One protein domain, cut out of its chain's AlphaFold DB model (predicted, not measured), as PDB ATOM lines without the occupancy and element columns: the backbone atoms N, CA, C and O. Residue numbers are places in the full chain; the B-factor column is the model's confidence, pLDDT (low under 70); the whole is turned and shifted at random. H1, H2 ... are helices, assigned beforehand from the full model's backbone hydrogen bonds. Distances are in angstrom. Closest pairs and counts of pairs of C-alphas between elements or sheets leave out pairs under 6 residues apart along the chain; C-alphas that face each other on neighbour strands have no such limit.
ATOM      1  N   VAL A  92       2.283  13.097  35.489       75.38
ATOM      2  CA  VAL A  92       3.124  14.195  35.009       75.38
ATOM      3  C   VAL A  92       3.159  15.298  36.058       75.38
ATOM      4  O   VAL A  92       2.123  15.767  36.523       75.38
ATOM      5  N   ALA A  93       4.367  15.690  36.460       70.62
ATOM      6  CA  ALA A  93       4.555  16.898  37.249       70.62
ATOM      7  C   ALA A  93       4.494  18.122  36.323       70.62
ATOM      8  O   ALA A  93       4.955  18.021  35.181       70.62
ATOM      9  N   PRO A  94       4.020  19.281  36.808       67.38
ATOM     10  CA  PRO A  94       4.089  20.500  36.025       67.38
ATOM     11  C   PRO A  94       5.514  20.785  35.563       67.38
ATOM     12  O   PRO A  94       6.442  20.677  36.374       67.38
ATOM     13  N   PRO A  95       5.721  21.134  34.280       70.38
ATOM     14  CA  PRO A  95       7.024  21.543  33.826       70.38
ATOM     15  C   PRO A  95       7.403  22.846  34.543       70.38
ATOM     16  O   PRO A  95       6.528  23.638  34.922       70.38
ATOM     17  N   PRO A  96       8.710  23.088  34.736       79.62
ATOM     18  CA  PRO A  96       9.176  24.361  35.263       79.62
ATOM     19  C   PRO A  96       8.734  25.514  34.355       79.62
ATOM     20  O   PRO A  96       8.400  25.313  33.180       79.62
ATOM     21  N   LEU A  97       8.750  26.733  34.897       84.38
ATOM     22  CA  LEU A  97       8.537  27.922  34.079       84.38
ATOM     23  C   LEU A  97       9.606  27.997  32.987       84.38
ATOM     24  O   LEU A  97      10.793  27.776  33.220       84.38
ATOM     25  N   THR A  98       9.133  28.273  31.788       87.56
ATOM     26  CA  THR A  98       9.907  28.610  30.604       87.56
ATOM     27  C   THR A  98      10.229  30.100  30.613       87.56
ATOM     28  O   THR A  98       9.603  30.888  31.326       87.56
ATOM     29  N   GLU A  99      11.194  30.502  29.791       85.94
ATOM     30  CA  GLU A  99      11.537  31.917  29.619       85.94
ATOM     31  C   GLU A  99      10.337  32.743  29.139       85.94
ATOM     32  O   GLU A  99      10.141  33.864  29.602       85.94
ATOM     33  N   ASP A 100       9.490  32.169  28.283       86.56
ATOM     34  CA  ASP A 100       8.273  32.823  27.810       86.56
ATOM     35  C   ASP A 100       7.293  33.094  28.950       86.56
ATOM     36  O   ASP A 100       6.749  34.193  29.027       86.56
ATOM     37  N   ASP A 101       7.121  32.163  29.896       88.06
ATOM     38  CA  ASP A 101       6.254  32.435  31.046       88.06
ATOM     39  C   ASP A 101       6.823  33.530  31.937       88.06
ATOM     40  O   ASP A 101       6.078  34.350  32.465       88.06
ATOM     41  N   ILE A 102       8.147  33.557  32.113       87.50
ATOM     42  CA  ILE A 102       8.816  34.613  32.875       87.50
ATOM     43  C   ILE A 102       8.601  35.961  32.176       87.50
ATOM     44  O   ILE A 102       8.307  36.952  32.839       87.50
ATOM     45  N   ASN A 103       8.672  36.003  30.844       85.62
ATOM     46  CA  ASN A 103       8.384  37.204  30.062       85.62
ATOM     47  C   ASN A 103       6.912  37.625  30.174       85.62
ATOM     48  O   ASN A 103       6.628  38.817  30.285       85.62
ATOM     49  N   VAL A 104       5.983  36.669  30.180       84.94
ATOM     50  CA  VAL A 104       4.549  36.888  30.416       84.94
ATOM     51  C   VAL A 104       4.333  37.480  31.813       84.94
ATOM     52  O   VAL A 104       3.692  38.521  31.940       84.94
ATOM     53  N   LEU A 105       4.938  36.899  32.853       86.31
ATOM     54  CA  LEU A 105       4.877  37.419  34.224       86.31
ATOM     55  C   LEU A 105       5.505  38.811  34.350       86.31
ATOM     56  O   LEU A 105       4.987  39.646  35.086       86.31
ATOM     57  N   ALA A 106       6.592  39.087  33.631       82.38
ATOM     58  CA  ALA A 106       7.266  40.378  33.684       82.38
ATOM     59  C   ALA A 106       6.474  41.493  32.978       82.38
ATOM     60  O   ALA A 106       6.489  42.625  33.458       82.38
ATOM     61  N   ASN A 107       5.785  41.183  31.872       75.12
ATOM     62  CA  ASN A 107       5.259  42.186  30.934       75.12
ATOM     63  C   ASN A 107       3.727  42.251  30.822       75.12
ATOM     64  O   ASN A 107       3.231  43.054  30.030       75.12
ATOM     65  N   LEU A 108       2.955  41.420  31.536       59.94
ATOM     66  CA  LEU A 108       1.497  41.443  31.380       59.94
ATOM     67  C   LEU A 108       0.911  42.804  31.796       59.94
ATOM     68  O   LEU A 108       1.065  43.186  32.961       59.94
ATOM     69  N   PRO A 109       0.194  43.518  30.905       53.28
ATOM     70  CA  PRO A 109      -0.599  44.662  31.321       53.28
ATOM     71  C   PRO A 109      -1.767  44.175  32.196       53.28
ATOM     72  O   PRO A 109      -2.336  43.116  31.908       53.28
ATOM     73  N   PRO A 110      -2.164  44.930  33.235       49.31
ATOM     74  CA  PRO A 110      -3.334  44.589  34.042       49.31
ATOM     75  C   PRO A 110      -4.569  44.489  33.130       49.31
ATOM     76  O   PRO A 110      -4.901  45.446  32.427       49.31
ATOM     77  N   LYS A 111      -5.250  43.335  33.098       44.75
ATOM     78  CA  LYS A 111      -6.531  43.166  32.378       44.75
ATOM     79  C   LYS A 111      -7.707  43.314  33.366       44.75
ATOM     80  O   LYS A 111      -7.556  42.971  34.533       44.75
ATOM     81  N   PRO A 112      -8.859  43.883  32.953       48.38
ATOM     82  CA  PRO A 112      -9.649  44.734  33.843       48.38
ATOM     83  C   PRO A 112     -10.645  44.013  34.775       48.38
ATOM     84  O   PRO A 112     -11.125  42.914  34.507       48.38
ATOM     85  N   ALA A 113     -10.997  44.753  35.835       46.72
ATOM     86  CA  ALA A 113     -12.092  44.625  36.812       46.72
ATOM     87  C   ALA A 113     -12.019  43.538  37.905       46.72
ATOM     88  O   ALA A 113     -12.642  43.732  38.947       46.72
ATOM     89  N   GLN A 114     -11.277  42.438  37.731       48.50
ATOM     90  CA  GLN A 114     -11.204  41.349  38.734       48.50
ATOM     91  C   GLN A 114      -9.775  40.983  39.171       48.50
ATOM     92  O   GLN A 114      -9.597  40.120  40.031       48.50
ATOM     93  N   ASP A 115      -8.762  41.621  38.600       53.47
ATOM     94  CA  ASP A 115      -7.356  41.375  38.905       53.47
ATOM     95  C   ASP A 115      -6.842  42.473  39.847       53.47
ATOM     96  O   ASP A 115      -7.029  43.658  39.564       53.47
ATOM     97  N   ASP A 116      -6.225  42.103  40.975       61.84
ATOM     98  CA  ASP A 116      -5.518  43.074  41.825       61.84
ATOM     99  C   ASP A 116      -4.137  43.439  41.245       61.84
ATOM    100  O   ASP A 116      -3.438  44.285  41.799       61.84
ATOM    101  N   GLY A 117      -3.764  42.831  40.106       66.50
ATOM    102  CA  GLY A 117      -2.555  43.129  39.339       66.50
ATOM    103  C   GLY A 117      -1.274  42.623  40.001       66.50
ATOM    104  O   GLY A 117      -0.174  42.947  39.554       66.50
ATOM    105  N   THR A 118      -1.402  41.847  41.076       78.00
ATOM    106  CA  THR A 118      -0.269  41.385  41.877       78.00
ATOM    107  C   THR A 118       0.509  40.276  41.165       78.00
ATOM    108  O   THR A 118      -0.024  39.545  40.322       78.00
ATOM    109  N   LEU A 119       1.804  40.141  41.465       83.56
ATOM    110  CA  LEU A 119       2.624  39.069  40.890       83.56
ATOM    111  C   LEU A 119       2.140  37.688  41.368       83.56
ATOM    112  O   LEU A 119       2.198  36.727  40.609       83.56
ATOM    113  N   GLU A 120       1.583  37.615  42.574       84.31
ATOM    114  CA  GLU A 120       0.914  36.460  43.168       84.31
ATOM    115  C   GLU A 120      -0.282  36.003  42.331       84.31
ATOM    116  O   GLU A 120      -0.330  34.842  41.915       84.31
ATOM    117  N   SER A 121      -1.220  36.911  42.036       79.88
ATOM    118  CA  SER A 121      -2.392  36.622  41.201       79.88
ATOM    119  C   SER A 121      -1.977  36.199  39.789       79.88
ATOM    120  O   SER A 121      -2.500  35.212  39.268       79.88
ATOM    121  N   ARG A 122      -0.988  36.877  39.188       84.62
ATOM    122  CA  ARG A 122      -0.463  36.532  37.852       84.62
ATOM    123  C   ARG A 122       0.210  35.160  37.830       84.62
ATOM    124  O   ARG A 122      -0.063  34.361  36.935       84.62
ATOM    125  N   LEU A 123       1.039  34.856  38.830       87.88
ATOM    126  CA  LEU A 123       1.666  33.545  38.979       87.88
ATOM    127  C   LEU A 123       0.614  32.456  39.192       87.88
ATOM    128  O   LEU A 123       0.684  31.411  38.555       87.88
ATOM    129  N   PHE A 124      -0.378  32.699  40.046       84.88
ATOM    130  CA  PHE A 124      -1.473  31.763  40.269       84.88
ATOM    131  C   PHE A 124      -2.235  31.457  38.970       84.88
ATOM    132  O   PHE A 124      -2.438  30.286  38.653       84.88
ATOM    133  N   GLN A 125      -2.600  32.481  38.194       82.62
ATOM    134  CA  GLN A 125      -3.295  32.310  36.913       82.62
ATOM    135  C   GLN A 125      -2.459  31.527  35.901       82.62
ATOM    136  O   GLN A 125      -2.964  30.608  35.262       82.62
ATOM    137  N   LEU A 126      -1.168  31.841  35.796       86.38
ATOM    138  CA  LEU A 126      -0.244  31.107  34.941       86.38
ATOM    139  C   LEU A 126      -0.133  29.633  35.360       86.38
ATOM    140  O   LEU A 126      -0.193  28.745  34.513       86.38
ATOM    141  N   LEU A 127       0.018  29.359  36.659       85.31
ATOM    142  CA  LEU A 127       0.089  27.993  37.177       85.31
ATOM    143  C   LEU A 127      -1.224  27.233  36.949       85.31
ATOM    144  O   LEU A 127      -1.184  26.041  36.648       85.31
ATOM    145  N   LEU A 128      -2.372  27.904  37.068       79.62
ATOM    146  CA  LEU A 128      -3.682  27.324  36.791       79.62
ATOM    147  C   LEU A 128      -3.851  27.002  35.300       79.62
ATOM    148  O   LEU A 128      -4.253  25.887  34.977       79.62
ATOM    149  N   ALA A 129      -3.487  27.929  34.409       79.31
ATOM    150  CA  ALA A 129      -3.521  27.725  32.960       79.31
ATOM    151  C   ALA A 129      -2.609  26.564  32.546       79.31
ATOM    152  O   ALA A 129      -3.063  25.612  31.924       79.31
ATOM    153  N   ARG A 130      -1.355  26.560  33.020       78.31
ATOM    154  CA  ARG A 130      -0.406  25.467  32.758       78.31
ATOM    155  C   ARG A 130      -0.860  24.130  33.304       78.31
ATOM    156  O   ARG A 130      -0.520  23.097  32.731       78.31
ATOM    157  N   ARG A 131      -1.562  24.132  34.438       72.50
ATOM    158  CA  ARG A 131      -2.188  22.923  34.967       72.50
ATOM    159  C   ARG A 131      -3.260  22.451  33.985       72.50
ATOM    160  O   ARG A 131      -3.169  21.309  33.567       72.50
ATOM    161  N   GLY A 132      -4.189  23.312  33.571       66.44
ATOM    162  CA  GLY A 132      -5.208  22.991  32.561       66.44
ATOM    163  C   GLY A 132      -4.620  22.391  31.280       66.44
ATOM    164  O   GLY A 132      -4.981  21.272  30.923       66.44
ATOM    165  N   ASP A 133      -3.633  23.065  30.685       63.84
ATOM    166  CA  ASP A 133      -2.956  22.605  29.465       63.84
ATOM    167  C   ASP A 133      -2.309  21.222  29.652       63.84
ATOM    168  O   ASP A 133      -2.373  20.375  28.771       63.84
ATOM    169  N   GLN A 134      -1.714  20.940  30.818       62.53
ATOM    170  CA  GLN A 134      -1.138  19.619  31.101       62.53
ATOM    171  C   GLN A 134      -2.173  18.517  31.256       62.53
ATOM    172  O   GLN A 134      -1.897  17.399  30.820       62.53
ATOM    173  N   PHE A 135      -3.305  18.797  31.912       57.69
ATOM    174  CA  PHE A 135      -4.404  17.836  31.981       57.69
ATOM    175  C   PHE A 135      -4.828  17.521  30.535       57.69
ATOM    176  O   PHE A 135      -4.720  16.380  30.095       57.69
ATOM    177  N   GLU A 136      -5.105  18.528  29.706       57.25
ATOM    178  CA  GLU A 136      -5.506  18.287  28.312       57.25
ATOM    179  C   GLU A 136      -4.427  17.593  27.448       57.25
ATOM    180  O   GLU A 136      -4.743  16.739  26.605       57.25
ATOM    181  N   ASP A 137      -3.146  17.923  27.646       59.25
ATOM    182  CA  ASP A 137      -2.040  17.438  26.816       59.25
ATOM    183  C   ASP A 137      -1.473  16.080  27.231       59.25
ATOM    184  O   ASP A 137      -1.016  15.319  26.368       59.25
ATOM    185  N   CYS A 138      -1.478  15.751  28.525       58.66
ATOM    186  CA  CYS A 138      -0.673  14.650  29.055       58.66
ATOM    187  C   CYS A 138      -1.461  13.484  29.658       58.66
ATOM    188  O   CYS A 138      -0.882  12.401  29.738       58.66
ATOM    189  N   ASP A 139      -2.720  13.652  30.067       64.69
ATOM    190  CA  ASP A 139      -3.493  12.571  30.708       64.69
ATOM    191  C   ASP A 139      -4.650  12.038  29.861       64.69
ATOM    192  O   ASP A 139      -5.380  11.160  30.301       64.69
ATOM    193  N   GLY A 140      -4.809  12.544  28.633       67.69
ATOM    194  CA  GLY A 140      -5.841  12.080  27.713       67.69
ATOM    195  C   GLY A 140      -7.258  12.540  28.057       67.69
ATOM    196  O   GLY A 140      -8.174  12.124  27.353       67.69
ATOM    197  N   SER A 141      -7.452  13.426  29.036       70.06
ATOM    198  CA  SER A 141      -8.755  14.011  29.393       70.06
ATOM    199  C   SER A 141      -9.467  14.676  28.216       70.06
ATOM    200  O   SER A 141     -10.686  14.599  28.118       70.06
ATOM    201  N   ALA A 142      -8.732  15.249  27.259       75.19
ATOM    202  CA  ALA A 142      -9.328  15.779  26.031       75.19
ATOM    203  C   ALA A 142      -9.999  14.688  25.165       75.19
ATOM    204  O   ALA A 142     -10.907  14.986  24.387       75.19
ATOM    205  N   LEU A 143      -9.533  13.436  25.265       81.31
ATOM    206  CA  LEU A 143      -9.993  12.284  24.483       81.31
ATOM    207  C   LEU A 143     -11.007  11.419  25.234       81.31
ATOM    208  O   LEU A 143     -11.967  10.965  24.617       81.31
ATOM    209  N   ASP A 144     -10.758  11.166  26.518       85.56
ATOM    210  CA  ASP A 144     -11.596  10.359  27.407       85.56
ATOM    211  C   ASP A 144     -11.499  10.909  28.848       85.56
ATOM    212  O   ASP A 144     -10.636  10.489  29.630       85.56
ATOM    213  N   PRO A 145     -12.347  11.897  29.195       82.00
ATOM    214  CA  PRO A 145     -12.343  12.525  30.514       82.00
ATOM    215  C   PRO A 145     -12.624  11.540  31.656       82.00
ATOM    216  O   PRO A 145     -12.029  11.647  32.725       82.00
ATOM    217  N   GLU A 146     -13.520  10.572  31.438       84.00
ATOM    218  CA  GLU A 146     -13.932   9.623  32.477       84.00
ATOM    219  C   GLU A 146     -12.789   8.678  32.851       84.00
ATOM    220  O   GLU A 146     -12.535   8.437  34.037       84.00
ATOM    221  N   LEU A 147     -12.063   8.175  31.849       87.38
ATOM    222  CA  LEU A 147     -10.900   7.331  32.083       87.38
ATOM    223  C   LEU A 147      -9.745   8.114  32.720       87.38
ATOM    224  O   LEU A 147      -9.089   7.593  33.625       87.38
ATOM    225  N   ALA A 148      -9.512   9.361  32.303       83.94
ATOM    226  CA  ALA A 148      -8.500  10.222  32.917       83.94
ATOM    227  C   ALA A 148      -8.783  10.455  34.417       83.94
ATOM    228  O   ALA A 148      -7.888  10.291  35.255       83.94
ATOM    229  N   ASP A 149     -10.042  10.731  34.775       81.56
ATOM    230  CA  ASP A 149     -10.482  10.875  36.169       81.56
ATOM    231  C   ASP A 149     -10.321   9.575  36.969       81.56
ATOM    232  O   ASP A 149      -9.915   9.587  38.137       81.56
ATOM    233  N   GLU A 150     -10.627   8.428  36.362       86.81
ATOM    234  CA  GLU A 150     -10.415   7.117  36.974       86.81
ATOM    235  C   GLU A 150      -8.923   6.850  37.233       86.81
ATOM    236  O   GLU A 150      -8.548   6.497  38.351       86.81
ATOM    237  N   ILE A 151      -8.049   7.098  36.255       89.88
ATOM    238  CA  ILE A 151      -6.590   6.975  36.407       89.88
ATOM    239  C   ILE A 151      -6.089   7.882  37.539       89.88
ATOM    240  O   ILE A 151      -5.296   7.442  38.379       89.88
ATOM    241  N   ALA A 152      -6.556   9.132  37.605       83.25
ATOM    242  CA  ALA A 152      -6.198  10.059  38.675       83.25
ATOM    243  C   ALA A 152      -6.616   9.532  40.059       83.25
ATOM    244  O   ALA A 152      -5.818   9.576  41.003       83.25
ATOM    245  N   ARG A 153      -7.826   8.962  40.176       84.06
ATOM    246  CA  ARG A 153      -8.302   8.308  41.408       84.06
ATOM    247  C   ARG A 153      -7.436   7.110  41.793       84.06
ATOM    248  O   ARG A 153      -7.025   7.009  42.950       84.06
ATOM    249  N   ARG A 154      -7.074   6.245  40.842       91.38
ATOM    250  CA  ARG A 154      -6.187   5.098  41.109       91.38
ATOM    251  C   ARG A 154      -4.806   5.542  41.579       91.38
ATOM    252  O   ARG A 154      -4.291   4.989  42.543       91.38
ATOM    253  N   ARG A 155      -4.224   6.578  40.965       89.69
ATOM    254  CA  ARG A 155      -2.942   7.161  41.404       89.69
ATOM    255  C   ARG A 155      -2.996   7.661  42.845       89.69
ATOM    256  O   ARG A 155      -2.029   7.463  43.575       89.69
ATOM    257  N   ALA A 156      -4.100   8.277  43.271       83.50
ATOM    258  CA  ALA A 156      -4.267   8.699  44.662       83.50
ATOM    259  C   ALA A 156      -4.215   7.502  45.630       83.50
ATOM    260  O   ALA A 156      -3.452   7.537  46.593       83.50
ATOM    261  N   LEU A 157      -4.928   6.416  45.312       86.19
ATOM    262  CA  LEU A 157      -4.905   5.176  46.098       86.19
ATOM    263  C   LEU A 157      -3.526   4.501  46.086       86.19
ATOM    264  O   LEU A 157      -3.061   4.024  47.116       86.19
ATOM    265  N   ILE A 158      -2.836   4.483  44.942       89.25
ATOM    266  CA  ILE A 158      -1.473   3.937  44.842       89.25
ATOM    267  C   ILE A 158      -0.536   4.702  45.781       89.25
ATOM    268  O   ILE A 158       0.225   4.086  46.518       89.25
ATOM    269  N   LEU A 159      -0.596   6.034  45.794       85.88
ATOM    270  CA  LEU A 159       0.252   6.849  46.667       85.88
ATOM    271  C   LEU A 159      -0.039   6.625  48.153       85.88
ATOM    272  O   LEU A 159       0.891   6.632  48.953       85.88
ATOM    273  N   GLU A 160      -1.302   6.403  48.514       83.06
ATOM    274  CA  GLU A 160      -1.708   6.106  49.890       83.06
ATOM    275  C   GLU A 160      -1.071   4.809  50.417       83.06
ATOM    276  O   GLU A 160      -0.618   4.761  51.559       83.06
ATOM    277  N   HIS A 161      -0.971   3.779  49.572       86.00
ATOM    278  CA  HIS A 161      -0.460   2.461  49.965       86.00
ATOM    279  C   HIS A 161       1.054   2.280  49.756       86.00
ATOM    280  O   HIS A 161       1.604   1.266  50.182       86.00
ATOM    281  N   ASN A 162       1.735   3.229  49.101       88.44
ATOM    282  CA  ASN A 162       3.150   3.121  48.726       88.44
ATOM    283  C   ASN A 162       3.914   4.383  49.185       88.44
ATOM    284  O   ASN A 162       4.094   5.327  48.402       88.44
ATOM    285  N   PRO A 163       4.347   4.448  50.461       85.38
ATOM    286  CA  PRO A 163       4.922   5.657  51.054       85.38
ATOM    287  C   PRO A 163       6.202   6.130  50.352       85.38
ATOM    288  O   PRO A 163       6.456   7.330  50.278       85.38
ATOM    289  N   GLU A 164       6.994   5.228  49.776       86.75
ATOM    290  CA  GLU A 164       8.174   5.569  48.981       86.75
ATOM    291  C   GLU A 164       7.825   6.345  47.702       86.75
ATOM    292  O   GLU A 164       8.521   7.301  47.346       86.75
ATOM    293  N   LEU A 165       6.709   6.009  47.046       87.44
ATOM    294  CA  LEU A 165       6.209   6.774  45.904       87.44
ATOM    295  C   LEU A 165       5.661   8.128  46.350       87.44
ATOM    296  O   LEU A 165       5.915   9.135  45.686       87.44
ATOM    297  N   ALA A 166       4.959   8.184  47.483       80.94
ATOM    298  CA  ALA A 166       4.497   9.447  48.054       80.94
ATOM    299  C   ALA A 166       5.669  10.394  48.367       80.94
ATOM    300  O   ALA A 166       5.621  11.571  48.002       80.94
ATOM    301  N   LEU A 167       6.752   9.873  48.952       84.44
ATOM    302  CA  LEU A 167       7.986  10.625  49.191       84.44
ATOM    303  C   LEU A 167       8.630  11.089  47.880       84.44
ATOM    304  O   LEU A 167       8.966  12.262  47.752       84.44
ATOM    305  N   SER A 168       8.734  10.216  46.875       86.06
ATOM    306  CA  SER A 168       9.246  10.584  45.546       86.06
ATOM    307  C   SER A 168       8.423  11.709  44.903       86.06
ATOM    308  O   SER A 168       8.979  12.665  44.356       86.06
ATOM    309  N   LYS A 169       7.088  11.661  45.030       82.88
ATOM    310  CA  LYS A 169       6.191  12.728  44.562       82.88
ATOM    311  C   LYS A 169       6.437  14.042  45.296       82.88
ATOM    312  O   LYS A 169       6.496  15.092  44.655       82.88
ATOM    313  N   LEU A 170       6.587  13.980  46.618       82.88
ATOM    314  CA  LEU A 170       6.869  15.143  47.450       82.88
ATOM    315  C   LEU A 170       8.195  15.795  47.052       82.88
ATOM    316  O   LEU A 170       8.221  17.007  46.854       82.88
ATOM    317  N   THR A 171       9.258  15.012  46.858       86.06
ATOM    318  CA  THR A 171      10.567  15.520  46.425       86.06
ATOM    319  C   THR A 171      10.473  16.223  45.073       86.06
ATOM    320  O   THR A 171      10.897  17.367  44.949       86.06
ATOM    321  N   ARG A 172       9.818  15.614  44.074       84.31
ATOM    322  CA  ARG A 172       9.614  16.255  42.759       84.31
ATOM    323  C   ARG A 172       8.850  17.574  42.866       84.31
ATOM    324  O   ARG A 172       9.143  18.530  42.150       84.31
ATOM    325  N   PHE A 173       7.857  17.627  43.751       83.50
ATOM    326  CA  PHE A 173       7.085  18.838  43.996       83.50
ATOM    327  C   PHE A 173       7.910  19.919  44.710       83.50
ATOM    328  O   PHE A 173       7.790  21.097  44.374       83.50
ATOM    329  N   GLN A 174       8.776  19.532  45.652       85.25
ATOM    330  CA  GLN A 174       9.727  20.439  46.296       85.25
ATOM    331  C   GLN A 174      10.738  20.999  45.288       85.25
ATOM    332  O   GLN A 174      10.940  22.211  45.264       85.25
ATOM    333  N   ASP A 175      11.283  20.164  44.402       88.12
ATOM    334  CA  ASP A 175      12.201  20.600  43.342       88.12
ATOM    335  C   ASP A 175      11.539  21.607  42.396       88.12
ATOM    336  O   ASP A 175      12.130  22.626  42.035       88.12
ATOM    337  N   LEU A 176      10.289  21.347  41.998       86.81
ATOM    338  CA  LEU A 176       9.512  22.277  41.182       86.81
ATOM    339  C   LEU A 176       9.282  23.603  41.916       86.81
ATOM    340  O   LEU A 176       9.476  24.669  41.332       86.81
ATOM    341  N   ARG A 177       8.896  23.549  43.196       89.00
ATOM    342  CA  ARG A 177       8.705  24.744  44.027       89.00
ATOM    343  C   ARG A 177       9.999  25.547  44.153       89.00
ATOM    344  O   ARG A 177       9.952  26.767  44.050       89.00
ATOM    345  N   GLN A 178      11.141  24.885  44.328       90.94
ATOM    346  CA  GLN A 178      12.429  25.566  44.402       90.94
ATOM    347  C   GLN A 178      12.761  26.272  43.084       90.94
ATOM    348  O   GLN A 178      13.085  27.454  43.094       90.94
ATOM    349  N   LYS A 179      12.571  25.603  41.941       91.25
ATOM    350  CA  LYS A 179      12.761  26.223  40.617       91.25
ATOM    351  C   LYS A 179      11.840  27.425  40.395       91.25
ATOM    352  O   LYS A 179      12.259  28.410  39.786       91.25
ATOM    353  N   LEU A 180      10.599  27.360  40.884       91.69
ATOM    354  CA  LEU A 180       9.671  28.495  40.870       91.69
ATOM    355  C   LEU A 180      10.207  29.658  41.710       91.69
ATOM    356  O   LEU A 180      10.273  30.775  41.202       91.69
ATOM    357  N   ASN A 181      10.645  29.397  42.946       93.62
ATOM    358  CA  ASN A 181      11.248  30.415  43.812       93.62
ATOM    359  C   ASN A 181      12.444  31.089  43.133       93.62
ATOM    360  O   ASN A 181      12.510  32.316  43.094       93.62
ATOM    361  N   ASP A 182      13.352  30.303  42.550       93.56
ATOM    362  CA  ASP A 182      14.548  30.821  41.884       93.56
ATOM    363  C   ASP A 182      14.184  31.703  40.678       93.56
ATOM    364  O   ASP A 182      14.757  32.780  40.488       93.56
ATOM    365  N   SER A 183      13.182  31.284  39.897       93.31
ATOM    366  CA  SER A 183      12.690  32.023  38.725       93.31
ATOM    367  C   SER A 183      12.048  33.353  39.122       93.31
ATOM    368  O   SER A 183      12.346  34.389  38.525       93.31
ATOM    369  N   ILE A 184      11.205  33.355  40.160       93.06
ATOM    370  CA  ILE A 184      10.551  34.574  40.660       93.06
ATOM    371  C   ILE A 184      11.565  35.506  41.323       93.06
ATOM    372  O   ILE A 184      11.541  36.708  41.072       93.06
ATOM    373  N   ALA A 185      12.515  34.979  42.095       93.50
ATOM    374  CA  ALA A 185      13.585  35.785  42.672       93.50
ATOM    375  C   ALA A 185      14.447  36.443  41.582       93.50
ATOM    376  O   ALA A 185      14.850  37.599  41.721       93.50
ATOM    377  N   MET A 186      14.721  35.737  40.481       92.31
ATOM    378  CA  MET A 186      15.427  36.306  39.333       92.31
ATOM    379  C   MET A 186      14.607  37.407  38.646       92.31
ATOM    380  O   MET A 186      15.161  38.461  38.327       92.31
ATOM    381  N   LEU A 187      13.296  37.203  38.479       90.94
ATOM    382  CA  LEU A 187      12.379  38.214  37.945       90.94
ATOM    383  C   LEU A 187      12.383  39.477  38.815       90.94
ATOM    384  O   LEU A 187      12.599  40.566  38.291       90.94
ATOM    385  N   LEU A 188      12.236  39.339  40.134       90.31
ATOM    386  CA  LEU A 188      12.227  40.466  41.073       90.31
ATOM    387  C   LEU A 188      13.570  41.212  41.132       90.31
ATOM    388  O   LEU A 188      13.593  42.427  41.311       90.31
ATOM    389  N   LYS A 189      14.703  40.519  40.945       91.06
ATOM    390  CA  LYS A 189      16.017  41.179  40.804       91.06
ATOM    391  C   LYS A 189      16.096  42.030  39.536       91.06
ATOM    392  O   LYS A 189      16.728  43.083  39.555       91.06
ATOM    393  N   LYS A 190      15.499  41.561  38.438       89.81
ATOM    394  CA  LYS A 190      15.489  42.255  37.141       89.81
ATOM    395  C   LYS A 190      14.464  43.394  37.094       89.81
ATOM    396  O   LYS A 190      14.697  44.376  36.396       89.81
ATOM    397  N   HIS A 191      13.381  43.270  37.859       86.38
ATOM    398  CA  HIS A 191      12.288  44.236  37.952       86.38
ATOM    399  C   HIS A 191      12.046  44.653  39.414       86.38
ATOM    400  O   HIS A 191      11.073  44.204  40.029       86.38
ATOM    401  N   PRO A 192      12.928  45.486  40.009       84.62
ATOM    402  CA  PRO A 192      12.788  45.921  41.400       84.62
ATOM    403  C   PRO A 192      11.499  46.703  41.674       84.62
ATOM    404  O   PRO A 192      11.040  46.734  42.807       84.62
ATOM    405  N   ASP A 193      10.909  47.306  40.643       82.38
ATOM    406  CA  ASP A 193       9.619  48.001  40.664       82.38
ATOM    407  C   ASP A 193       8.429  47.071  40.947       82.38
ATOM    408  O   ASP A 193       7.386  47.527  41.406       82.38
ATOM    409  N   GLN A 194       8.590  45.765  40.712       79.75
ATOM    410  CA  GLN A 194       7.579  44.754  41.031       79.75
ATOM    411  C   GLN A 194       7.696  44.233  42.466       79.75
ATOM    412  O   GLN A 194       6.841  43.462  42.901       79.75
ATOM    413  N   ARG A 195       8.742  44.638  43.201       82.56
ATOM    414  CA  ARG A 195       8.877  44.316  44.619       82.56
ATOM    415  C   ARG A 195       7.923  45.174  45.433       82.56
ATOM    416  O   ARG A 195       7.885  46.394  45.299       82.56
ATOM    417  N   ARG A 196       7.184  44.514  46.309       75.81
ATOM    418  CA  ARG A 196       6.221  45.101  47.228       75.81
ATOM    419  C   ARG A 196       6.799  45.283  48.625       75.81
ATOM    420  O   ARG A 196       6.491  46.280  49.265       75.81
ATOM    421  N   PHE A 197       7.636  44.353  49.085       76.62
ATOM    422  CA  PHE A 197       8.176  44.367  50.446       76.62
ATOM    423  C   PHE A 197       9.690  44.591  50.444       76.62
ATOM    424  O   PHE A 197      10.486  43.702  50.746       76.62
ATOM    425  N   THR A 198      10.110  45.791  50.041       71.81
ATOM    426  CA  THR A 198      11.534  46.110  49.866       71.81
ATOM    427  C   THR A 198      12.295  46.340  51.168       71.81
ATOM    428  O   THR A 198      13.514  46.176  51.162       71.81
ATOM    429  N   GLU A 199      11.608  46.731  52.245       73.88
ATOM    430  CA  GLU A 199      12.226  47.090  53.531       73.88
ATOM    431  C   GLU A 199      12.316  45.898  54.496       73.88
ATOM    432  O   GLU A 199      13.352  45.710  55.129       73.88
ATOM    433  N   ASP A 200      11.282  45.051  54.541       75.75
ATOM    434  CA  ASP A 200      11.173  43.975  55.538       75.75
ATOM    435  C   ASP A 200      11.672  42.609  55.050       75.75
ATOM    436  O   ASP A 200      11.945  41.724  55.860       75.75
ATOM    437  N   PHE A 201      11.806  42.421  53.732       82.69
ATOM    438  CA  PHE A 201      12.132  41.121  53.144       82.69
ATOM    439  C   PHE A 201      13.247  41.208  52.103       82.69
ATOM    440  O   PHE A 201      13.357  42.141  51.297       82.69
ATOM    441  N   THR A 202      14.070  40.164  52.060       90.19
ATOM    442  CA  THR A 202      14.971  39.919  50.937       90.19
ATOM    443  C   THR A 202      14.180  39.512  49.692       90.19
ATOM    444  O   THR A 202      13.060  39.008  49.766       90.19
ATOM    445  N   VAL A 203      14.793  39.652  48.511       90.50
ATOM    446  CA  VAL A 203      14.177  39.210  47.245       90.50
ATOM    447  C   VAL A 203      13.793  37.722  47.278       90.50
ATOM    448  O   VAL A 203      12.796  37.324  46.684       90.50
ATOM    449  N   ALA A 204      14.591  36.893  47.956       89.38
ATOM    450  CA  ALA A 204      14.342  35.459  48.054       89.38
ATOM    451  C   ALA A 204      13.132  35.141  48.948       89.38
ATOM    452  O   ALA A 204      12.332  34.276  48.600       89.38
ATOM    453  N   GLU A 205      12.977  35.847  50.069       86.44
ATOM    454  CA  GLU A 205      11.837  35.666  50.977       86.44
ATOM    455  C   GLU A 205      10.536  36.169  50.349       86.44
ATOM    456  O   GLU A 205       9.513  35.494  50.414       86.44
ATOM    457  N   GLU A 206      10.589  37.307  49.660       88.06
ATOM    458  CA  GLU A 206       9.450  37.830  48.912       88.06
ATOM    459  C   GLU A 206       9.021  36.866  47.792       88.06
ATOM    460  O   GLU A 206       7.843  36.522  47.682       88.06
ATOM    461  N   ALA A 207       9.973  36.327  47.022       91.06
ATOM    462  CA  ALA A 207       9.691  35.292  46.027       91.06
ATOM    463  C   ALA A 207       9.059  34.038  46.657       91.06
ATOM    464  O   ALA A 207       8.100  33.489  46.110       91.06
ATOM    465  N   PHE A 208       9.553  33.610  47.821       90.38
ATOM    466  CA  PHE A 208       8.995  32.478  48.556       90.38
ATOM    467  C   PHE A 208       7.542  32.718  48.986       90.38
ATOM    468  O   PHE A 208       6.716  31.812  48.845       90.38
ATOM    469  N   LEU A 209       7.201  33.914  49.480       87.56
ATOM    470  CA  LEU A 209       5.827  34.275  49.854       87.56
ATOM    471  C   LEU A 209       4.893  34.264  48.638       87.56
ATOM    472  O   LEU A 209       3.800  33.688  48.692       87.56
ATOM    473  N   ILE A 210       5.352  34.829  47.519       88.44
ATOM    474  CA  ILE A 210       4.606  34.869  46.258       88.44
ATOM    475  C   ILE A 210       4.312  33.450  45.762       88.44
ATOM    476  O   ILE A 210       3.157  33.095  45.524       88.44
ATOM    477  N   VAL A 211       5.334  32.598  45.676       90.56
ATOM    478  CA  VAL A 211       5.179  31.210  45.218       90.56
ATOM    479  C   VAL A 211       4.334  30.393  46.195       90.56
ATOM    480  O   VAL A 211       3.455  29.641  45.769       90.56
ATOM    481  N   SER A 212       4.553  30.543  47.503       87.25
ATOM    482  CA  SER A 212       3.801  29.803  48.520       87.25
ATOM    483  C   SER A 212       2.320  30.174  48.502       87.25
ATOM    484  O   SER A 212       1.480  29.277  48.592       87.25
ATOM    485  N   SER A 213       1.984  31.454  48.317       85.25
ATOM    486  CA  SER A 213       0.593  31.905  48.202       85.25
ATOM    487  C   SER A 213      -0.091  31.344  46.949       85.25
ATOM    488  O   SER A 213      -1.156  30.730  47.061       85.25
ATOM    489  N   ALA A 214       0.559  31.440  45.784       86.44
ATOM    490  CA  ALA A 214       0.036  30.925  44.521       86.44
ATOM    491  C   ALA A 214      -0.171  29.399  44.561       86.44
ATOM    492  O   ALA A 214      -1.228  28.894  44.177       86.44
ATOM    493  N   ILE A 215       0.801  28.647  45.088       84.06
ATOM    494  CA  ILE A 215       0.691  27.187  45.214       84.06
ATOM    495  C   ILE A 215      -0.390  26.789  46.224       84.06
ATOM    496  O   ILE A 215      -1.142  25.847  45.967       84.06
ATOM    497  N   SER A 216      -0.480  27.480  47.362       79.62
ATOM    498  CA  SER A 216      -1.476  27.170  48.395       79.62
ATOM    499  C   SER A 216      -2.891  27.363  47.862       79.62
ATOM    500  O   SER A 216      -3.726  26.482  48.032       79.62
ATOM    501  N   ALA A 217      -3.137  28.433  47.104       77.25
ATOM    502  CA  ALA A 217      -4.421  28.656  46.446       77.25
ATOM    503  C   ALA A 217      -4.792  27.552  45.442       77.25
ATOM    504  O   ALA A 217      -5.941  27.097  45.381       77.25
ATOM    505  N   LEU A 218      -3.806  27.066  44.683       74.31
ATOM    506  CA  LEU A 218      -3.984  25.955  43.749       74.31
ATOM    507  C   LEU A 218      -4.297  24.635  44.477       74.31
ATOM    508  O   LEU A 218      -5.103  23.832  44.012       74.31
ATOM    509  N   TRP A 219      -3.686  24.414  45.639       70.56
ATOM    510  CA  TRP A 219      -3.969  23.261  46.492       70.56
ATOM    511  C   TRP A 219      -5.358  23.331  47.121       70.56
ATOM    512  O   TRP A 219      -6.117  22.371  47.018       70.56
ATOM    513  N   THR A 220      -5.724  24.457  47.735       68.25
ATOM    514  CA  THR A 220      -7.028  24.622  48.389       68.25
ATOM    515  C   THR A 220      -8.173  24.493  47.388       68.25
ATOM    516  O   THR A 220      -9.176  23.845  47.673       68.25
ATOM    517  N   SER A 221      -8.014  25.042  46.183       60.62
ATOM    518  CA  SER A 221      -9.007  24.900  45.115       60.62
ATOM    519  C   SER A 221      -9.155  23.462  44.605       60.62
ATOM    520  O   SER A 221     -10.272  23.010  44.346       60.62
ATOM    521  N   SER A 222      -8.055  22.706  44.550       60.16
ATOM    522  CA  SER A 222      -8.069  21.267  44.263       60.16
ATOM    523  C   SER A 222      -8.746  20.467  45.386       60.16
ATOM    524  O   SER A 222      -9.581  19.615  45.114       60.16
ATOM    525  N   ALA A 223      -8.441  20.746  46.656       56.72
ATOM    526  CA  ALA A 223      -9.022  20.023  47.791       56.72
ATOM    527  C   ALA A 223     -10.542  20.241  47.913       56.72
ATOM    528  O   ALA A 223     -11.284  19.306  48.211       56.72
ATOM    529  N   LEU A 224     -11.014  21.461  47.641       51.81
ATOM    530  CA  LEU A 224     -12.440  21.796  47.656       51.81
ATOM    531  C   LEU A 224     -13.201  21.211  46.455       51.81
ATOM    532  O   LEU A 224     -14.370  20.862  46.596       51.81
ATOM    533  N   SER A 225     -12.555  21.070  45.292       50.28
ATOM    534  CA  SER A 225     -13.164  20.423  44.116       50.28
ATOM    535  C   SER A 225     -13.255  18.902  44.263       50.28
ATOM    536  O   SER A 225     -14.260  18.329  43.847       50.28
ATOM    537  N   MET A 226     -12.307  18.250  44.953       43.31
ATOM    538  CA  MET A 226     -12.379  16.806  45.245       43.31
ATOM    539  C   MET A 226     -13.562  16.399  46.146       43.31
ATOM    540  O   MET A 226     -13.939  15.231  46.156       43.31
ATOM    541  N   GLN A 227     -14.178  17.333  46.882       47.69
ATOM    542  CA  GLN A 227     -15.406  17.067  47.653       47.69
ATOM    543  C   GLN A 227     -16.685  17.131  46.798       47.69
ATOM    544  O   GLN A 227     -17.764  16.770  47.269       47.69
ATOM    545  N   SER A 228     -16.589  17.589  45.548       40.38
ATOM    546  CA  SER A 228     -17.720  17.699  44.628       40.38
ATOM    547  C   SER A 228     -17.733  16.542  43.621       40.38
ATOM    548  O   SER A 228     -16.687  16.034  43.233       40.38
ATOM    549  N   LYS A 229     -18.924  16.114  43.176       39.94
ATOM    550  CA  LYS A 229     -19.100  15.001  42.216       39.94
ATOM    551  C   LYS A 229     -18.472  15.248  40.829       39.94
ATOM    552  O   LYS A 229     -18.458  14.327  40.022       39.94
ATOM    553  N   HIS A 230     -17.956  16.451  40.569       41.12
ATOM    554  CA  HIS A 230     -17.212  16.808  39.364       41.12
ATOM    555  C   HIS A 230     -15.879  17.460  39.773       41.12
ATOM    556  O   HIS A 230     -15.892  18.598  40.235       41.12
ATOM    557  N   PRO A 231     -14.733  16.777  39.615       47.12
ATOM    558  CA  PRO A 231     -13.440  17.199  40.170       47.12
ATOM    559  C   PRO A 231     -12.787  18.395  39.452       47.12
ATOM    560  O   PRO A 231     -11.640  18.735  39.745       47.12
ATOM    561  N   ALA A 232     -13.492  19.066  38.536       50.56
ATOM    562  CA  ALA A 232     -12.985  20.262  37.879       50.56
ATOM    563  C   ALA A 232     -12.829  21.405  38.898       50.56
ATOM    564  O   ALA A 232     -13.762  21.771  39.618       50.56
ATOM    565  N   ILE A 233     -11.629  21.980  38.962       51.66
ATOM    566  CA  ILE A 233     -11.348  23.157  39.785       51.66
ATOM    567  C   ILE A 233     -12.173  24.329  39.242       51.66
ATOM    568  O   ILE A 233     -11.946  24.750  38.113       51.66
ATOM    569  N   ASP A 234     -13.087  24.886  40.044       60.19
ATOM    570  CA  ASP A 234     -13.774  26.144  39.719       60.19
ATOM    571  C   ASP A 234     -12.757  27.309  39.767       60.19
ATOM    572  O   ASP A 234     -12.301  27.675  40.863       60.19
ATOM    573  N   PRO A 235     -12.396  27.919  38.618       54.03
ATOM    574  CA  PRO A 235     -11.364  28.953  38.551       54.03
ATOM    575  C   PRO A 235     -11.704  30.198  39.380       54.03
ATOM    576  O   PRO A 235     -10.812  30.837  39.941       54.03
ATOM    577  N   SER A 236     -12.995  30.529  39.509       57.97
ATOM    578  CA  SER A 236     -13.479  31.691  40.265       57.97
ATOM    579  C   SER A 236     -13.251  31.516  41.769       57.97
ATOM    580  O   SER A 236     -12.735  32.405  42.463       57.97
ATOM    581  N   ARG A 237     -13.566  30.322  42.282       59.62
ATOM    582  CA  ARG A 237     -13.317  29.955  43.683       59.62
ATOM    583  C   ARG A 237     -11.828  29.880  43.988       59.62
ATOM    584  O   ARG A 237     -11.392  30.376  45.025       59.62
ATOM    585  N   ALA A 238     -11.050  29.314  43.071       56.97
ATOM    586  CA  ALA A 238      -9.607  29.190  43.215       56.97
ATOM    587  C   ALA A 238      -8.911  30.557  43.312       56.97
ATOM    588  O   ALA A 238      -8.104  30.790  44.214       56.97
ATOM    589  N   LEU A 239      -9.313  31.496  42.454       60.84
ATOM    590  CA  LEU A 239      -8.827  32.872  42.473       60.84
ATOM    591  C   LEU A 239      -9.231  33.621  43.753       60.84
ATOM    592  O   LEU A 239      -8.447  34.395  44.294       60.84
ATOM    593  N   THR A 240     -10.431  33.369  44.281       68.31
ATOM    594  CA  THR A 240     -10.890  33.972  45.546       68.31
ATOM    595  C   THR A 240     -10.005  33.557  46.725       68.31
ATOM    596  O   THR A 240      -9.630  34.401  47.541       68.31
ATOM    597  N   ILE A 241      -9.605  32.285  46.786       62.78
ATOM    598  CA  ILE A 241      -8.693  31.783  47.823       62.78
ATOM    599  C   ILE A 241      -7.291  32.380  47.661       62.78
ATOM    600  O   ILE A 241      -6.692  32.785  48.656       62.78
ATOM    601  N   ALA A 242      -6.790  32.490  46.425       60.25
ATOM    602  CA  ALA A 242      -5.506  33.137  46.146       60.25
ATOM    603  C   ALA A 242      -5.458  34.565  46.695       60.25
ATOM    604  O   ALA A 242      -4.522  34.923  47.411       60.25
ATOM    605  N   ARG A 243      -6.513  35.350  46.447       67.12
ATOM    606  CA  ARG A 243      -6.627  36.716  46.973       67.12
ATOM    607  C   ARG A 243      -6.662  36.754  48.497       67.12
ATOM    608  O   ARG A 243      -6.018  37.618  49.085       67.12
ATOM    609  N   ALA A 244      -7.396  35.843  49.136       66.25
ATOM    610  CA  ALA A 244      -7.497  35.788  50.595       66.25
ATOM    611  C   ALA A 244      -6.149  35.448  51.252       66.25
ATOM    612  O   ALA A 244      -5.760  36.097  52.217       66.25
ATOM    613  N   LEU A 245      -5.402  34.490  50.695       64.00
ATOM    614  CA  LEU A 245      -4.059  34.145  51.171       64.00
ATOM    615  C   LEU A 245      -3.058  35.279  50.932       64.00
ATOM    616  O   LEU A 245      -2.276  35.603  51.822       64.00
ATOM    617  N   GLY A 246      -3.121  35.929  49.766       65.06
ATOM    618  CA  GLY A 246      -2.344  37.138  49.493       65.06
ATOM    619  C   GLY A 246      -2.664  38.262  50.486       65.06
ATOM    620  O   GLY A 246      -1.756  38.892  51.012       65.06
ATOM    621  N   ALA A 247      -3.944  38.483  50.803       68.88
ATOM    622  CA  ALA A 247      -4.378  39.454  51.808       68.88
ATOM    623  C   ALA A 247      -3.893  39.114  53.218       68.88
ATOM    624  O   ALA A 247      -3.462  40.004  53.940       68.88
ATOM    625  N   LEU A 248      -3.918  37.837  53.589       66.38
ATOM    626  CA  LEU A 248      -3.430  37.371  54.879       66.38
ATOM    627  C   LEU A 248      -1.924  37.619  55.030       66.38
ATOM    628  O   LEU A 248      -1.499  38.139  56.054       66.38
ATOM    629  N   HIS A 249      -1.124  37.319  54.002       64.69
ATOM    630  CA  HIS A 249       0.306  37.630  54.027       64.69
ATOM    631  C   HIS A 249       0.578  39.137  54.099       64.69
ATOM    632  O   HIS A 249       1.473  39.536  54.837       64.69
ATOM    633  N   ARG A 250      -0.216  39.971  53.407       66.31
ATOM    634  CA  ARG A 250      -0.141  41.438  53.550       66.31
ATOM    635  C   ARG A 250      -0.412  41.878  54.983       66.31
ATOM    636  O   ARG A 250       0.411  42.567  55.559       66.31
ATOM    637  N   ASN A 251      -1.513  41.417  55.572       67.94
ATOM    638  CA  ASN A 251      -1.886  41.774  56.940       67.94
ATOM    639  C   ASN A 251      -0.815  41.339  57.955       67.94
ATOM    640  O   ASN A 251      -0.489  42.098  58.860       67.94
ATOM    641  N   ILE A 252      -0.223  40.152  57.778       65.19
ATOM    642  CA  ILE A 252       0.884  39.674  58.620       65.19
ATOM    643  C   ILE A 252       2.133  40.556  58.460       65.19
ATOM    644  O   ILE A 252       2.757  40.885  59.465       65.19
ATOM    645  N   ALA A 253       2.489  40.946  57.232       60.47
ATOM    646  CA  ALA A 253       3.629  41.827  56.965       60.47
ATOM    647  C   ALA A 253       3.408  43.249  57.515       60.47
ATOM    648  O   ALA A 253       4.312  43.822  58.112       60.47
ATOM    649  N   ASP A 254       2.186  43.771  57.408       66.06
ATOM    650  CA  ASP A 254       1.802  45.101  57.895       66.06
ATOM    651  C   ASP A 254       1.560  45.133  59.424       66.06
ATOM    652  O   ASP A 254       1.171  46.162  59.979       66.06
ATOM    653  N   GLY A 255       1.752  44.009  60.130       58.94
ATOM    654  CA  GLY A 255       1.513  43.893  61.574       58.94
ATOM    655  C   GLY A 255       0.034  43.977  61.982       58.94
ATOM    656  O   GLY A 255      -0.279  44.168  63.157       58.94
TER     657      GLY A 255
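This is residues 92 to 255 of the 259 residues of the protein "TetR DNA-binding transcription regulator" of Corynebacterium resistens (strain DSM 45100 / JCM 12819 / GTC 2026 / SICGH 158) (UniProt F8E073). H2, H5 and H6 pack on one another in a core of crossing helices, while the long H4 packs on H5 with its residues 177 to 189 and runs well past the core. At the far end H3 turns across at about a right angle to H4 and comes near H2, leaving an open gap between the first half of H4 and H2; the short H1 packs on H2 and H4 at the other end, and residues 160 to 165 stick out at the corner of H3 and H4. The printed part has 164 residues, with six named helices, H1 to H6 in order, and no named strand: the class is all helix. It is compact, with a radius of gyration of the C-alphas of 16.9 A and spans of 49 by 37 by 33 A.

H1 is residues 99 to 107, 12.1 A long, beginning at C-alpha 99 (11.537, 31.917, 29.619). H2 is residues 119 to 138, 27.3 A. H3 is residues 145 to 161, 24.9 A. H4, the longest, is residues 163 to 190, 40.6 A, beginning at C-alpha 163 (4.922, 5.657, 51.054). H5 is residues 203 to 225, 33.3 A. H6 is residues 235 to 253, 27.0 A, ending at C-alpha 253 (3.629, 41.827, 56.965).

H1 and H2 form a helical hairpin, opposite ways at a shallow tilt of 34 degrees, only just short of steep; their closest C-alphas, of Leu 105 and Arg 122, are 6.5 A apart. H1 touches residues 183 to 187 of H4, closest at the C-alphas of Ala 106 and Leu 187, 7.0 A. H2 touches H5 at a steep tilt of 50 degrees, the same way, closest at the C-alphas of Phe 124 and Ala 214, 4.6 A. H2 also touches H6, closest at the C-alphas of Ser 121 and Ala 242, 6.8 A. H2 and H3 are near each other. H3 and H4 only just touch, with 3 pairs of C-alphas within 8 A, and only at the corner; at 71 degrees they are only just about perpendicular, and the C-alphas of Leu 159 and Ala 166 are closest at 5.2 A. H4 and H5 touch at a steep tilt of 46 degrees, opposite ways, closest at the C-alphas of Ala 185 and Ala 207, 5.2 A. H5 and H6 form a helical hairpin at a steep tilt of 38 degrees, closest at the C-alphas of Ala 217 and Ala 242, 4.6 A. H2 and H4 are apart, as are H4 and H6. In H1, H2, H3, H4, H5 and H6 every O i to N i+4 pair is within hydrogen-bond range.

The C-alphas farthest apart, of Asp 144 and Glu 199, are 51.0 A apart. The printed part has no cut. The links from H1 to H2 and from H4 to H5 are long. The mean pLDDT of the printed part is 75.5; residue 94 and residues 108 to 117, 132 to 140 and 220 to 255 are under 70.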